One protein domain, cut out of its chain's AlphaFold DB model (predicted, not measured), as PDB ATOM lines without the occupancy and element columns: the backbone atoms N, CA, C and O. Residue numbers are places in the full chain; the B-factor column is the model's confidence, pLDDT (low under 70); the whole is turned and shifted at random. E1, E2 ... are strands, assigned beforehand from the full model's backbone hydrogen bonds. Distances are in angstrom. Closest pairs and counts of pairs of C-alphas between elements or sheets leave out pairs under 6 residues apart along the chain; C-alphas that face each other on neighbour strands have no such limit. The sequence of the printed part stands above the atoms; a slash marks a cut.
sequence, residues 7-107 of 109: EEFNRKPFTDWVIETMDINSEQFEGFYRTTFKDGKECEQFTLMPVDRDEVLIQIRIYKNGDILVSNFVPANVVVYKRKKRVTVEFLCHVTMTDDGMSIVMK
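AT A GLANCE: This is residues 7 to 107 of the 109 residues of an uncharacterized protein of Bacillus pseudomycoides (UniProt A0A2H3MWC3). Two four-stranded sheets lie face to face as a sandwich, and a small two-stranded hairpin, E9 and E10, stands across one end of it, turned off the end of E8. One layer is the meander E3 E4 E5 E6, each strand the antiparallel neighbour of the one before; the other runs E1, E2, E8, E7 and is mixed, with E2 and E8 parallel. The printed part has 101 residues with ten named strands, E1 to E10 in order along the chain, and no named helix, and its class is all strand. It is compact, with a radius of gyration of the C-alphas of 13.5 A, and elongated in outline, spanning 40 by 24 by 23 A.

HOW THE PARTS SIT: Look first at the sheet of E3, residues 29 to 38, E4, residues 41 to 50, E5, residues 58 to 63, and E6, residues 68 to 72. It is twisted, with C-alphas up to 5.6 A off its best plane; E3 bends by 76 degrees at residue 35 and E4 by 54 degrees at residue 44. E3 and E4 form a hairpin, where you find N 34 and O 45 at 2.9 A and N 45 and O 34 at 2.8 A. In the hairpin of E4 and E5, N 46 and O 60 are 2.8 A apart; in that of E5 and E6, N 61 and O 69 are 2.8 A apart. The facing sheet holds E1, residues 7 to 10, E2, residues 18 to 22, E8, residues 86 to 91, and E7, residues 76 to 81, with E1 and E7 as edge strands. E1 and E2 form an antiparallel hairpin, with N 9 and O 19 at 2.8 A. E2 and E8 are parallel at 19 degrees, with N 89 and O 20 at 2.8 A; E7 and E8 form a hairpin, with N 79 and O 88 at 2.9 A. Between the two sheets, the parts that face each other are 9.8 A centre to centre, with best planes 11 degrees apart and strands at 30 degrees. The closest C-alphas of E1 and E3 are those of Phe 9 and Gly 31, 6.8 A apart; E2 and E4 are only just apart, at 8.1 A. E8 runs on into E9, residues 93 to 98, at 72 degrees across one residue, and E9 forms an antiparallel hairpin with E10, residues 101 to 106, where N 96 and O 103 are 2.9 A apart. The closest C-alphas of E4 and E9 are those of Pro 50 and Met 97, 7.6 A apart, and E10 is apart from E4 and E8, for instance.

IN THESE COORDINATES: Find C-alpha 7 at (56.841, 113.753, 297.302), where E1 begins its 9.8 A; E2 then covers 13.3 A. From C-alpha 29 at (51.633, 104.997, 295.541), E3 runs 24.2 A, and E4 returns over 27.2 A. E5 measures 16.5 A, E6 12.9 A, E7 16.2 A and E8 16.5 A. E9 covers 15.3 A, and E10 runs 16.5 A to C-alpha 106 at (42.192, 108.916, 310.370).

THE WHOLE: Look for the greatest distance between the C-alphas of Arg 83 and Asp 99, 41.6 A. The chain changes sheet within the sandwich at the links E2 to E3 and E6 to E7. No link is long; those from E1 to E2, E2 to E3 and E4 to E5 are short, and the others are tight. The printed part has no cut from residue 7 to residue 107. In the B-factor column of this predicted model, the mean pLDDT of the printed part is 92.6, and no printed residue is under 70.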
ATOM      1  N   GLU A   7      56.634 114.303 298.639       92.50
ATOM      2  CA  GLU A   7      56.841 113.753 297.302       92.50
ATOM      3  C   GLU A   7      56.411 114.793 296.260       92.50
ATOM      4  O   GLU A   7      55.317 115.358 296.362       92.50
ATOM      5  N   GLU A   8      57.276 115.072 295.281       94.69
ATOM      6  CA  GLU A   8      57.031 116.051 294.216       94.69
ATOM      7  C   GLU A   8      56.745 115.345 292.885       94.69
ATOM      8  O   GLU A   8      57.599 114.670 292.315       94.69
ATOM      9  N   PHE A   9      55.569 115.608 292.320       94.25
ATOM     10  CA  PHE A   9      55.204 115.216 290.967       94.25
ATOM     11  C   PHE A   9      55.352 116.421 290.034       94.25
ATOM     12  O   PHE A   9      54.617 117.412 290.116       94.25
ATOM     13  N   ASN A  10      56.332 116.335 289.134       94.25
ATOM     14  CA  ASN A  10      56.692 117.403 288.208       94.25
ATOM     15  C   ASN A  10      56.978 116.821 286.822       94.25
ATOM     16  O   ASN A  10      57.997 116.172 286.595       94.25
ATOM     17  N   ARG A  11      56.054 117.039 285.880       91.81
ATOM     18  CA  ARG A  11      56.100 116.416 284.551       91.81
ATOM     19  C   ARG A  11      56.273 117.440 283.438       91.81
ATOM     20  O   ARG A  11      55.461 117.519 282.518       91.81
ATOM     21  N   LYS A  12      57.339 118.232 283.476       90.00
ATOM     22  CA  LYS A  12      57.690 119.077 282.323       90.00
ATOM     23  C   LYS A  12      58.164 118.222 281.135       90.00
ATOM     24  O   LYS A  12      58.830 117.213 281.353       90.00
ATOM     25  N   PRO A  13      57.842 118.598 279.880       91.12
ATOM     26  CA  PRO A  13      57.095 119.788 279.454       91.12
ATOM     27  C   PRO A  13      55.571 119.579 279.357       91.12
ATOM     28  O   PRO A  13      54.884 120.438 278.819       91.12
ATOM     29  N   PHE A  14      55.035 118.444 279.821       89.94
ATOM     30  CA  PHE A  14      53.607 118.127 279.697       89.94
ATOM     31  C   PHE A  14      52.722 119.136 280.440       89.94
ATOM     32  O   PHE A  14      51.709 119.567 279.903       89.94
ATOM     33  N   THR A  15      53.112 119.516 281.657       91.44
ATOM     34  CA  THR A  15      52.416 120.527 282.458       91.44
ATOM     35  C   THR A  15      53.417 121.462 283.125       91.44
ATOM     36  O   THR A  15      54.531 121.067 283.473       91.44
ATOM     37  N   ASP A  16      53.001 122.709 283.333       93.62
ATOM     38  CA  ASP A  16      53.724 123.669 284.169       93.62
ATOM     39  C   ASP A  16      53.365 123.554 285.657       93.62
ATOM     40  O   ASP A  16      53.937 124.277 286.477       93.62
ATOM     41  N   TRP A  17      52.385 122.714 286.003       95.56
ATOM     42  CA  TRP A  17      51.932 122.548 287.373       95.56
ATOM     43  C   TRP A  17      52.720 121.476 288.110       95.56
ATOM     44  O   TRP A  17      52.941 120.379 287.602       95.56
ATOM     45  N   VAL A  18      53.089 121.793 289.346       96.56
ATOM     46  CA  VAL A  18      53.732 120.864 290.276       96.56
ATOM     47  C   VAL A  18      52.712 120.427 291.317       96.56
ATOM     48  O   VAL A  18      52.013 121.274 291.886       96.56
ATOM     49  N   ILE A  19      52.620 119.123 291.565       97.06
ATOM     50  CA  ILE A  19      51.788 118.568 292.634       97.06
ATOM     51  C   ILE A  19      52.716 118.016 293.713       97.06
ATOM     52  O   ILE A  19      53.587 117.213 293.414       97.06
ATOM     53  N   GLU A  20      52.540 118.449 294.954       96.56
ATOM     54  CA  GLU A  20      53.303 117.965 296.107       96.56
ATOM     55  C   GLU A  20      52.358 117.216 297.042       96.56
ATOM     56  O   GLU A  20      51.283 117.723 297.367       96.56
ATOM     57  N   THR A  21      52.750 116.032 297.500       94.31
ATOM     58  CA  THR A  21      51.982 115.253 298.480       94.31
ATOM     59  C   THR A  21      52.781 115.078 299.759       94.31
ATOM     60  O   THR A  21      53.973 114.789 299.705       94.31
ATOM     61  N   MET A  22      52.122 115.229 300.904       91.94
ATOM     62  CA  MET A  22      52.720 115.093 302.229       91.94
ATOM     63  C   MET A  22      52.282 113.784 302.880       91.94
ATOM     64  O   MET A  22      51.093 113.456 302.876       91.94
ATOM     65  N   ASP A  23      53.236 113.080 303.488       83.25
ATOM     66  CA  ASP A  23      53.034 111.840 304.245       83.25
ATOM     67  C   ASP A  23      52.438 110.675 303.432       83.25
ATOM     68  O   ASP A  23      51.661 109.878 303.964       83.25
ATOM     69  N   ILE A  24      52.814 110.552 302.157       83.62
ATOM     70  CA  ILE A  24      52.521 109.361 301.350       83.62
ATOM     71  C   ILE A  24      53.786 108.523 301.143       83.62
ATOM     72  O   ILE A  24      54.887 109.062 301.045       83.62
ATOM     73  N   ASN A  25      53.634 107.198 301.096       82.75
ATOM     74  CA  ASN A  25      54.733 106.283 300.803       82.75
ATOM     75  C   ASN A  25      54.909 106.135 299.282       82.75
ATOM     76  O   ASN A  25      54.134 105.427 298.645       82.75
ATOM     77  N   SER A  26      55.930 106.759 298.697       82.81
ATOM     78  CA  SER A  26      56.172 106.698 297.249       82.81
ATOM     79  C   SER A  26      56.510 105.300 296.712       82.81
ATOM     80  O   SER A  26      56.429 105.087 295.508       82.81
ATOM     81  N   GLU A  27      56.809 104.317 297.567       85.88
ATOM     82  CA  GLU A  27      56.960 102.914 297.142       85.88
ATOM     83  C   GLU A  27      55.614 102.212 296.907       85.88
ATOM     84  O   GLU A  27      55.553 101.212 296.197       85.88
ATOM     85  N   GLN A  28      54.535 102.705 297.520       87.38
ATOM     86  CA  GLN A  28      53.204 102.086 297.456       87.38
ATOM     87  C   GLN A  28      52.224 102.854 296.581       87.38
ATOM     88  O   GLN A  28      51.175 102.315 296.234       87.38
ATOM     89  N   PHE A  29      52.535 104.106 296.251       91.06
ATOM     90  CA  PHE A  29      51.633 104.997 295.541       91.06
ATOM     91  C   PHE A  29      52.354 105.685 294.393       91.06
ATOM     92  O   PHE A  29      53.479 106.155 294.541       91.06
ATOM     93  N   GLU A  30      51.659 105.809 293.270       92.94
ATOM     94  CA  GLU A  30      52.151 106.495 292.087       92.94
ATOM     95  C   GLU A  30      51.209 107.619 291.655       92.94
ATOM     96  O   GLU A  30      49.985 107.575 291.823       92.94
ATOM     97  N   GLY A  31      51.816 108.660 291.090       94.50
ATOM     98  CA  GLY A  31      51.122 109.798 290.516       94.50
ATOM     99  C   GLY A  31      51.359 109.852 289.015       94.50
ATOM    100  O   GLY A  31      52.504 109.919 288.568       94.50
ATOM    101  N   PHE A  32      50.292 109.897 288.220       93.06
ATOM    102  CA  PHE A  32      50.410 110.066 286.772       93.06
ATOM    103  C   PHE A  32      49.583 111.228 286.248       93.06
ATOM    104  O   PHE A  32      48.565 111.635 286.812       93.06
ATOM    105  N   TYR A  33      50.013 111.727 285.089       96.19
ATOM    106  CA  TYR A  33      49.321 112.781 284.363       96.19
ATOM    107  C   TYR A  33      48.740 112.262 283.053       96.19
ATOM    108  O   TYR A  33      49.350 111.437 282.367       96.19
ATOM    109  N   ARG A  34      47.592 112.799 282.657       95.62
ATOM    110  CA  ARG A  34      47.018 112.599 281.324       95.62
ATOM    111  C   ARG A  34      46.182 113.796 280.906       95.62
ATOM    112  O   ARG A  34      45.651 114.505 281.755       95.62
ATOM    113  N   THR A  35      46.003 113.978 279.608       96.88
ATOM    114  CA  THR A  35      44.978 114.886 279.083       96.88
ATOM    115  C   THR A  35      43.635 114.164 279.067       96.88
ATOM    116  O   THR A  35      43.562 112.985 278.720       96.88
ATOM    117  N   THR A  36      42.558 114.834 279.471       96.44
ATOM    118  CA  THR A  36      41.209 114.254 279.492       96.44
ATOM    119  C   THR A  36      40.131 115.312 279.248       96.44
ATOM    120  O   THR A  36      40.414 116.509 279.267       96.44
ATOM    121  N   PHE A  37      38.886 114.880 279.036       95.75
ATOM    122  CA  PHE A  37      37.722 115.754 278.904       95.75
ATOM    123  C   PHE A  37      36.786 115.561 280.094       95.75
ATOM    124  O   PHE A  37      36.368 114.443 280.394       95.75
ATOM    125  N   LYS A  38      36.425 116.658 280.759       92.50
ATOM    126  CA  LYS A  38      35.447 116.670 281.847       92.50
ATOM    127  C   LYS A  38      34.476 117.821 281.631       92.50
ATOM    128  O   LYS A  38      34.895 118.960 281.438       92.50
ATOM    129  N   ASP A  39      33.186 117.495 281.623       89.06
ATOM    130  CA  ASP A  39      32.080 118.441 281.431       89.06
ATOM    131  C   ASP A  39      32.241 119.280 280.142       89.06
ATOM    132  O   ASP A  39      32.075 120.498 280.123       89.06
ATOM    133  N   GLY A  40      32.636 118.605 279.052       93.19
ATOM    134  CA  GLY A  40      32.830 119.204 277.726       93.19
ATOM    135  C   GLY A  40      34.115 120.022 277.555       93.19
ATOM    136  O   GLY A  40      34.334 120.584 276.485       93.19
ATOM    137  N   LYS A  41      34.979 120.093 278.576       95.50
ATOM    138  CA  LYS A  41      36.232 120.858 278.542       95.50
ATOM    139  C   LYS A  41      37.444 119.941 278.669       95.50
ATOM    140  O   LYS A  41      37.480 119.062 279.529       95.50
ATOM    141  N   GLU A  42      38.445 120.182 277.832       96.56
ATOM    142  CA  GLU A  42      39.756 119.542 277.938       96.56
ATOM    143  C   GLU A  42      40.512 120.066 279.171       96.56
ATOM    144  O   GLU A  42      40.505 121.270 279.456       96.56
ATOM    145  N   CYS A  43      41.174 119.168 279.898       97.00
ATOM    146  CA  CYS A  43      41.992 119.489 281.062       97.00
ATOM    147  C   CYS A  43      43.170 118.523 281.210       97.00
ATOM    148  O   CYS A  43      43.133 117.377 280.751       97.00
ATOM    149  N   GLU A  44      44.209 118.992 281.891       96.88
ATOM    150  CA  GLU A  44      45.277 118.148 282.416       96.88
ATOM    151  C   GLU A  44      44.772 117.507 283.711       96.88
ATOM    152  O   GLU A  44      44.299 118.205 284.605       96.88
ATOM    153  N   GLN A  45      44.846 116.185 283.825       97.69
ATOM    154  CA  GLN A  45      44.468 115.452 285.027       97.69
ATOM    155  C   GLN A  45      45.704 114.810 285.647       97.69
ATOM    156  O   GLN A  45      46.349 113.982 285.007       97.69
ATOM    157  N   PHE A  46      45.963 115.134 286.909       97.88
ATOM    158  CA  PHE A  46      46.799 114.353 287.810       97.88
ATOM    159  C   PHE A  46      45.928 113.353 288.577       97.88
ATOM    160  O   PHE A  46      44.829 113.701 289.021       97.88
ATOM    161  N   THR A  47      46.403 112.119 288.713       97.44
ATOM    162  CA  THR A  47      45.755 111.053 289.490       97.44
ATOM    163  C   THR A  47      46.795 110.431 290.402       97.44
ATOM    164  O   THR A  47      47.881 110.113 289.930       97.44
ATOM    165  N   LEU A  48      46.445 110.266 291.674       96.12
ATOM    166  CA  LEU A  48      47.257 109.592 292.679       96.12
ATOM    167  C   LEU A  48      46.529 108.339 293.150       96.12
ATOM    168  O   LEU A  48      45.351 108.420 293.518       96.12
ATOM    169  N   MET A  49      47.222 107.209 293.126       94.50
ATOM    170  CA  MET A  49      46.654 105.894 293.415       94.50
ATOM    171  C   MET A  49      47.725 104.902 293.876       94.50
ATOM    172  O   MET A  49      48.912 105.190 293.725       94.50
ATOM    173  N   PRO A  50      47.335 103.770 294.485       92.12
ATOM    174  CA  PRO A  50      48.258 102.689 294.787       92.12
ATOM    175  C   PRO A  50      48.882 102.114 293.516       92.12
ATOM    176  O   PRO A  50      48.227 102.044 292.478       92.12
ATOM    177  N   VAL A  51      50.124 101.653 293.625       90.31
ATOM    178  CA  VAL A  51      50.777 100.875 292.567       90.31
ATOM    179  C   VAL A  51      50.011  99.562 292.360       90.31
ATOM    180  O   VAL A  51      49.568  98.933 293.325       90.31
ATOM    181  N   ASP A  52      49.846  99.160 291.098       87.12
ATOM    182  CA  ASP A  52      49.198  97.911 290.662       87.12
ATOM    183  C   ASP A  52      47.719  97.742 291.057       87.12
ATOM    184  O   ASP A  52      47.181  96.631 290.995       87.12
ATOM    185  N   ARG A  53      47.024  98.821 291.437       85.31
ATOM    186  CA  ARG A  53      45.572  98.791 291.670       85.31
ATOM    187  C   ARG A  53      44.861  99.993 291.073       85.31
ATOM    188  O   ARG A  53      45.506 100.958 290.706       85.31
ATOM    189  N   ASP A  54      43.532  99.937 291.003       86.62
ATOM    190  CA  ASP A  54      42.696 100.945 290.332       86.62
ATOM    191  C   ASP A  54      42.013 101.944 291.292       86.62
ATOM    192  O   ASP A  54      41.256 102.818 290.851       86.62
ATOM    193  N   GLU A  55      42.246 101.856 292.608       90.44
ATOM    194  CA  GLU A  55      41.640 102.778 293.571       90.44
ATOM    195  C   GLU A  55      42.272 104.171 293.500       90.44
ATOM    196  O   GLU A  55      43.439 104.391 293.807       90.44
ATOM    197  N   VAL A  56      41.468 105.169 293.160       93.62
ATOM    198  CA  VAL A  56      41.925 106.556 293.117       93.62
ATOM    199  C   VAL A  56      41.880 107.161 294.516       93.62
ATOM    200  O   VAL A  56      40.823 107.180 295.139       93.62
ATOM    201  N   LEU A  57      42.989 107.746 294.976       94.38
ATOM    202  CA  LEU A  57      43.014 108.540 296.208       94.38
ATOM    203  C   LEU A  57      42.564 109.972 295.946       94.38
ATOM    204  O   LEU A  57      41.702 110.517 296.641       94.38
ATOM    205  N   ILE A  58      43.188 110.597 294.947       96.69
ATOM    206  CA  ILE A  58      43.015 112.009 294.615       96.69
ATOM    207  C   ILE A  58      43.098 112.186 293.104       96.69
ATOM    208  O   ILE A  58      43.947 111.604 292.428       96.69
ATOM    209  N   GLN A  59      42.232 113.047 292.578       97.69
ATOM    210  CA  GLN A  59      42.326 113.563 291.218       97.69
ATOM    211  C   GLN A  59      42.324 115.083 291.225       97.69
ATOM    212  O   GLN A  59      41.461 115.713 291.832       97.69
ATOM    213  N   ILE A  60      43.259 115.671 290.486       98.12
ATOM    214  CA  ILE A  60      43.356 117.117 290.298       98.12
ATOM    215  C   ILE A  60      43.253 117.382 288.805       98.12
ATOM    216  O   ILE A  60      44.059 116.883 288.024       98.12
ATOM    217  N   ARG A  61      42.248 118.153 288.400       97.75
ATOM    218  CA  ARG A  61      42.029 118.567 287.013       97.75
ATOM    219  C   ARG A  61      42.317 120.045 286.883       97.75
ATOM    220  O   ARG A  61      41.742 120.846 287.613       97.75
ATOM    221  N   ILE A  62      43.184 120.387 285.944       96.94
ATOM    222  CA  ILE A  62      43.646 121.741 285.683       96.94
ATOM    223  C   ILE A  62      43.194 122.110 284.274       96.94
ATOM    224  O   ILE A  62      43.609 121.512 283.280       96.94
ATOM    225  N   TYR A  63      42.298 123.084 284.189       96.00
ATOM    226  CA  TYR A  63      41.752 123.560 282.925       96.00
ATOM    227  C   TYR A  63      42.639 124.656 282.330       96.00
ATOM    228  O   TYR A  63      43.323 125.390 283.044       96.00
ATOM    229  N   LYS A  64      42.573 124.828 281.003       91.56
ATOM    230  CA  LYS A  64      43.354 125.842 280.264       91.56
ATOM    231  C   LYS A  64      43.134 127.279 280.756       91.56
ATOM    232  O   LYS A  64      44.018 128.116 280.617       91.56
ATOM    233  N   ASN A  65      41.974 127.572 281.343       90.94
ATOM    234  CA  ASN A  65      41.657 128.877 281.929       90.94
ATOM    235  C   ASN A  65      42.210 129.067 283.360       90.94
ATOM    236  O   ASN A  65      41.993 130.117 283.960       90.94
ATOM    237  N   GLY A  66      42.912 128.075 283.918       88.44
ATOM    238  CA  GLY A  66      43.446 128.103 285.281       88.44
ATOM    239  C   GLY A  66      42.430 127.742 286.370       88.44
ATOM    240  O   GLY A  66      42.721 127.922 287.563       88.44
ATOM    241  N   ASP A  67      41.245 127.255 285.995       94.19
ATOM    242  CA  ASP A  67      40.339 126.604 286.938       94.19
ATOM    243  C   ASP A  67      40.903 125.253 287.355       94.19
ATOM    244  O   ASP A  67      41.548 124.554 286.570       94.19
ATOM    245  N   ILE A  68      40.668 124.900 288.616       96.12
ATOM    246  CA  ILE A  68      41.134 123.649 289.198       96.12
ATOM    247  C   ILE A  68      39.961 122.972 289.880       96.12
ATOM    248  O   ILE A  68      39.281 123.583 290.703       96.12
ATOM    249  N   LEU A  69      39.753 121.706 289.534       96.75
ATOM    250  CA  LEU A  69      38.807 120.823 290.192       96.75
ATOM    251  C   LEU A  69      39.588 119.738 290.928       96.75
ATOM    252  O   LEU A  69      40.394 119.031 290.324       96.75
ATOM    253  N   VAL A  70      39.319 119.597 292.219       97.44
ATOM    254  CA  VAL A  70      39.923 118.577 293.078       97.44
ATOM    255  C   VAL A  70      38.843 117.574 293.462       97.44
ATOM    256  O   VAL A  70      37.743 117.955 293.857       97.44
ATOM    257  N   SER A  71      39.145 116.289 293.326       97.19
ATOM    258  CA  SER A  71      38.305 115.185 293.779       97.19
ATOM    259  C   SER A  71      39.102 114.362 294.782       97.19
ATOM    260  O   SER A  71      40.057 113.687 294.398       97.19
ATOM    261  N   ASN A  72      38.709 114.444 296.051       95.50
ATOM    262  CA  ASN A  72      39.299 113.676 297.140       95.50
ATOM    263  C   ASN A  72      38.412 112.463 297.412       95.50
ATOM    264  O   ASN A  72      37.238 112.623 297.744       95.50
ATOM    265  N   PHE A  73      38.971 111.268 297.265       94.62
ATOM    266  CA  PHE A  73      38.302 110.010 297.607       94.62
ATOM    267  C   PHE A  73      38.723 109.509 298.990       94.62
ATOM    268  O   PHE A  73      38.033 108.693 299.592       94.62
ATOM    269  N   VAL A  74      39.821 110.058 299.515       93.38
ATOM    270  CA  VAL A  74      40.256 109.896 300.901       93.38
ATOM    271  C   VAL A  74      40.393 111.263 301.581       93.38
ATOM    272  O   VAL A  74      40.572 112.275 300.893       93.38
ATOM    273  N   PRO A  75      40.309 111.334 302.920       93.94
ATOM    274  CA  PRO A  75      40.482 112.577 303.663       93.94
ATOM    275  C   PRO A  75      41.832 113.247 303.384       93.94
ATOM    276  O   PRO A  75      42.894 112.757 303.770       93.94
ATOM    277  N   ALA A  76      41.782 114.399 302.720       94.69
ATOM    278  CA  ALA A  76      42.953 115.192 302.385       94.69
ATOM    279  C   ALA A  76      42.622 116.686 302.392       94.69
ATOM    280  O   ALA A  76      41.548 117.105 301.945       94.69
ATOM    281  N   ASN A  77      43.571 117.484 302.862       95.31
ATOM    282  CA  ASN A  77      43.591 118.925 302.691       95.31
ATOM    283  C   ASN A  77      44.360 119.263 301.407       95.31
ATOM    284  O   ASN A  77      45.457 118.757 301.183       95.31
ATOM    285  N   VAL A  78      43.785 120.106 300.547       96.81
ATOM    286  CA  VAL A  78      44.390 120.461 299.257       96.81
ATOM    287  C   VAL A  78      44.460 121.973 299.122       96.81
ATOM    288  O   VAL A  78      43.439 122.659 299.158       96.81
ATOM    289  N   VAL A  79      45.671 122.495 298.929       97.56
ATOM    290  CA  VAL A  79      45.930 123.933 298.797       97.56
ATOM    291  C   VAL A  79      46.478 124.231 297.409       97.56
ATOM    292  O   VAL A  79      47.432 123.613 296.943       97.56
ATOM    293  N   VAL A  80      45.873 125.209 296.734       97.38
ATOM    294  CA  VAL A  80      46.203 125.574 295.354       97.38
ATOM    295  C   VAL A  80      46.866 126.949 295.309       97.38
ATOM    296  O   VAL A  80      46.231 127.982 295.523       97.38
ATOM    297  N   TYR A  81      48.140 126.987 294.930       96.88
ATOM    298  CA  TYR A  81      48.921 128.207 294.743       96.88
ATOM    299  C   TYR A  81      48.978 128.590 293.261       96.88
ATOM    300  O   TYR A  81      49.986 128.375 292.585       96.88
ATOM    301  N   LYS A  82      47.907 129.208 292.745       94.00
ATOM    302  CA  LYS A  82      47.756 129.483 291.301       94.00
ATOM    303  C   LYS A  82      48.929 130.240 290.666       94.00
ATOM    304  O   LYS A  82      49.411 129.846 289.611       94.00
ATOM    305  N   ARG A  83      49.437 131.295 291.317       94.44
ATOM    306  CA  ARG A  83      50.573 132.086 290.791       94.44
ATOM    307  C   ARG A  83      51.867 131.279 290.681       94.44
ATOM    308  O   ARG A  83      52.673 131.554 289.802       94.44
ATOM    309  N   LYS A  84      52.060 130.302 291.571       96.12
ATOM    310  CA  LYS A  84      53.225 129.408 291.580       96.12
ATOM    311  C   LYS A  84      53.011 128.157 290.722       96.12
ATOM    312  O   LYS A  84      53.925 127.348 290.643       96.12
ATOM    313  N   LYS A  85      51.815 127.988 290.137       96.00
ATOM    314  CA  LYS A  85      51.363 126.756 289.476       96.00
ATOM    315  C   LYS A  85      51.675 125.515 290.324       96.00
ATOM    316  O   LYS A  85      52.314 124.574 289.874       96.00
ATOM    317  N   ARG A  86      51.266 125.542 291.594       97.31
ATOM    318  CA  ARG A  86      51.545 124.465 292.550       97.31
ATOM    319  C   ARG A  86      50.289 124.049 293.294       97.31
ATOM    320  O   ARG A  86      49.517 124.917 293.702       97.31
ATOM    321  N   VAL A  87      50.109 122.751 293.494       97.69
ATOM    322  CA  VAL A  87      49.081 122.193 294.378       97.69
ATOM    323  C   VAL A  87      49.767 121.347 295.434       97.69
ATOM    324  O   VAL A  87      50.594 120.511 295.096       97.69
ATOM    325  N   THR A  88      49.435 121.569 296.699       97.50
ATOM    326  CA  THR A  88      49.924 120.753 297.810       97.50
ATOM    327  C   THR A  88      48.777 119.934 298.370       97.50
ATOM    328  O   THR A  88      47.667 120.442 298.535       97.50
ATOM    329  N   VAL A  89      49.058 118.681 298.677       96.88
ATOM    330  CA  VAL A  89      48.107 117.690 299.156       96.88
ATOM    331  C   VAL A  89      48.627 117.137 300.470       96.88
ATOM    332  O   VAL A  89      49.698 116.545 300.520       96.88
ATOM    333  N   GLU A  90      47.856 117.299 301.532       94.62
ATOM    334  CA  GLU A  90      48.164 116.768 302.851       94.62
ATOM    335  C   GLU A  90      47.107 115.735 303.227       94.62
ATOM    336  O   GLU A  90      45.930 116.064 303.391       94.62
ATOM    337  N   PHE A  91      47.513 114.474 303.358       92.25
ATOM    338  CA  PHE A  91      46.601 113.422 303.789       92.25
ATOM    339  C   PHE A  91      46.283 113.565 305.277       92.25
ATOM    340  O   PHE A  91      47.183 113.599 306.119       92.25
ATOM    341  N   LEU A  92      44.990 113.585 305.600       92.12
ATOM    342  CA  LEU A  92      44.471 113.621 306.975       92.12
ATOM    343  C   LEU A  92      44.211 112.200 307.512       92.12
ATOM    344  O   LEU A  92      43.587 112.004 308.553       92.12
ATOM    345  N   CYS A  93      44.682 111.197 306.777       90.50
ATOM    346  CA  CYS A  93      44.568 109.783 307.079       90.50
ATOM    347  C   CYS A  93      45.876 109.055 306.753       90.50
ATOM    348  O   CYS A  93      46.671 109.498 305.925       90.50
ATOM    349  N   HIS A  94      46.075 107.910 307.390       88.88
ATOM    350  CA  HIS A  94      46.994 106.876 306.956       88.88
ATOM    351  C   HIS A  94      46.268 105.964 305.974       88.88
ATOM    352  O   HIS A  94      45.242 105.374 306.310       88.88
ATOM    353  N   VAL A  95      46.807 105.875 304.762       87.75
ATOM    354  CA  VAL A  95      46.348 104.935 303.740       87.75
ATOM    355  C   VAL A  95      47.321 103.765 303.726       87.75
ATOM    356  O   VAL A  95      48.533 103.964 303.666       87.75
ATOM    357  N   THR A  96      46.813 102.543 303.829       85.50
ATOM    358  CA  THR A  96      47.629 101.325 303.784       85.50
ATOM    359  C   THR A  96      46.978 100.317 302.859       85.50
ATOM    360  O   THR A  96      45.777 100.063 302.950       85.50
ATOM    361  N   MET A  97      47.782  99.729 301.981       84.62
ATOM    362  CA  MET A  97      47.330  98.652 301.113       84.62
ATOM    363  C   MET A  97      47.376  97.326 301.863       84.62
ATOM    364  O   MET A  97      48.381  96.987 302.485       84.62
ATOM    365  N   THR A  98      46.272  96.593 301.810       82.69
ATOM    366  CA  THR A  98      46.106  95.254 302.387       82.69
ATOM    367  C   THR A  98      45.676  94.284 301.292       82.69
ATOM    368  O   THR A  98      45.248  94.715 300.215       82.69
ATOM    369  N   ASP A  99      45.756  92.980 301.542       81.50
ATOM    370  CA  ASP A  99      45.315  91.966 300.574       81.50
ATOM    371  C   ASP A  99      43.845  92.178 300.160       81.50
ATOM    372  O   ASP A  99      43.517  92.091 298.977       81.50
ATOM    373  N   ASP A 100      43.000  92.614 301.099       80.88
ATOM    374  CA  ASP A 100      41.562  92.838 300.900       80.88
ATOM    375  C   ASP A 100      41.206  94.201 300.274       80.88
ATOM    376  O   ASP A 100      40.040  94.458 299.972       80.88
ATOM    377  N   GLY A 101      42.180  95.097 300.079       80.88
ATOM    378  CA  GLY A 101      41.924  96.446 299.572       80.88
ATOM    379  C   GLY A 101      42.657  97.548 300.323       80.88
ATOM    380  O   GLY A 101      43.644  97.329 301.028       80.88
ATOM    381  N   MET A 102      42.156  98.767 300.158       85.94
ATOM    382  CA  MET A 102      42.681  99.953 300.822       85.94
ATOM    383  C   MET A 102      42.087 100.108 302.230       85.94
ATOM    384  O   MET A 102      40.874 100.233 302.393       85.94
ATOM    385  N   SER A 103      42.954 100.173 303.241       87.69
ATOM    386  CA  SER A 103      42.600 100.548 304.611       87.69
ATOM    387  C   SER A 103      42.896 102.028 304.845       87.69
ATOM    388  O   SER A 103      43.972 102.519 304.491       87.69
ATOM    389  N   ILE A 104      41.936 102.742 305.436       89.12
ATOM    390  CA  ILE A 104      42.035 104.173 305.739       89.12
ATOM    391  C   ILE A 104      41.828 104.361 307.238       89.12
ATOM    392  O   ILE A 104      40.766 104.045 307.771       89.12
ATOM    393  N   VAL A 105      42.828 104.928 307.908       89.94
ATOM    394  CA  VAL A 105      42.769 105.266 309.336       89.94
ATOM    395  C   VAL A 105      42.974 106.767 309.489       89.94
ATOM    396  O   VAL A 105      43.958 107.305 308.996       89.94
ATOM    397  N   MET A 106      42.056 107.469 310.151       89.62
ATOM    398  CA  MET A 106      42.192 108.916 310.370       89.62
ATOM    399  C   MET A 106      43.412 109.232 311.237       89.62
ATOM    400  O   MET A 106      43.704 108.504 312.184       89.62
ATOM    401  N   LYS A 107      44.117 110.327 310.929       85.88
ATOM    402  CA  LYS A 107      45.141 110.862 311.833       85.88
ATOM    403  C   LYS A 107      44.434 111.450 313.059       85.88
ATOM    404  O   LYS A 107      43.494 112.229 312.910       85.88
TER     405      LYS A 107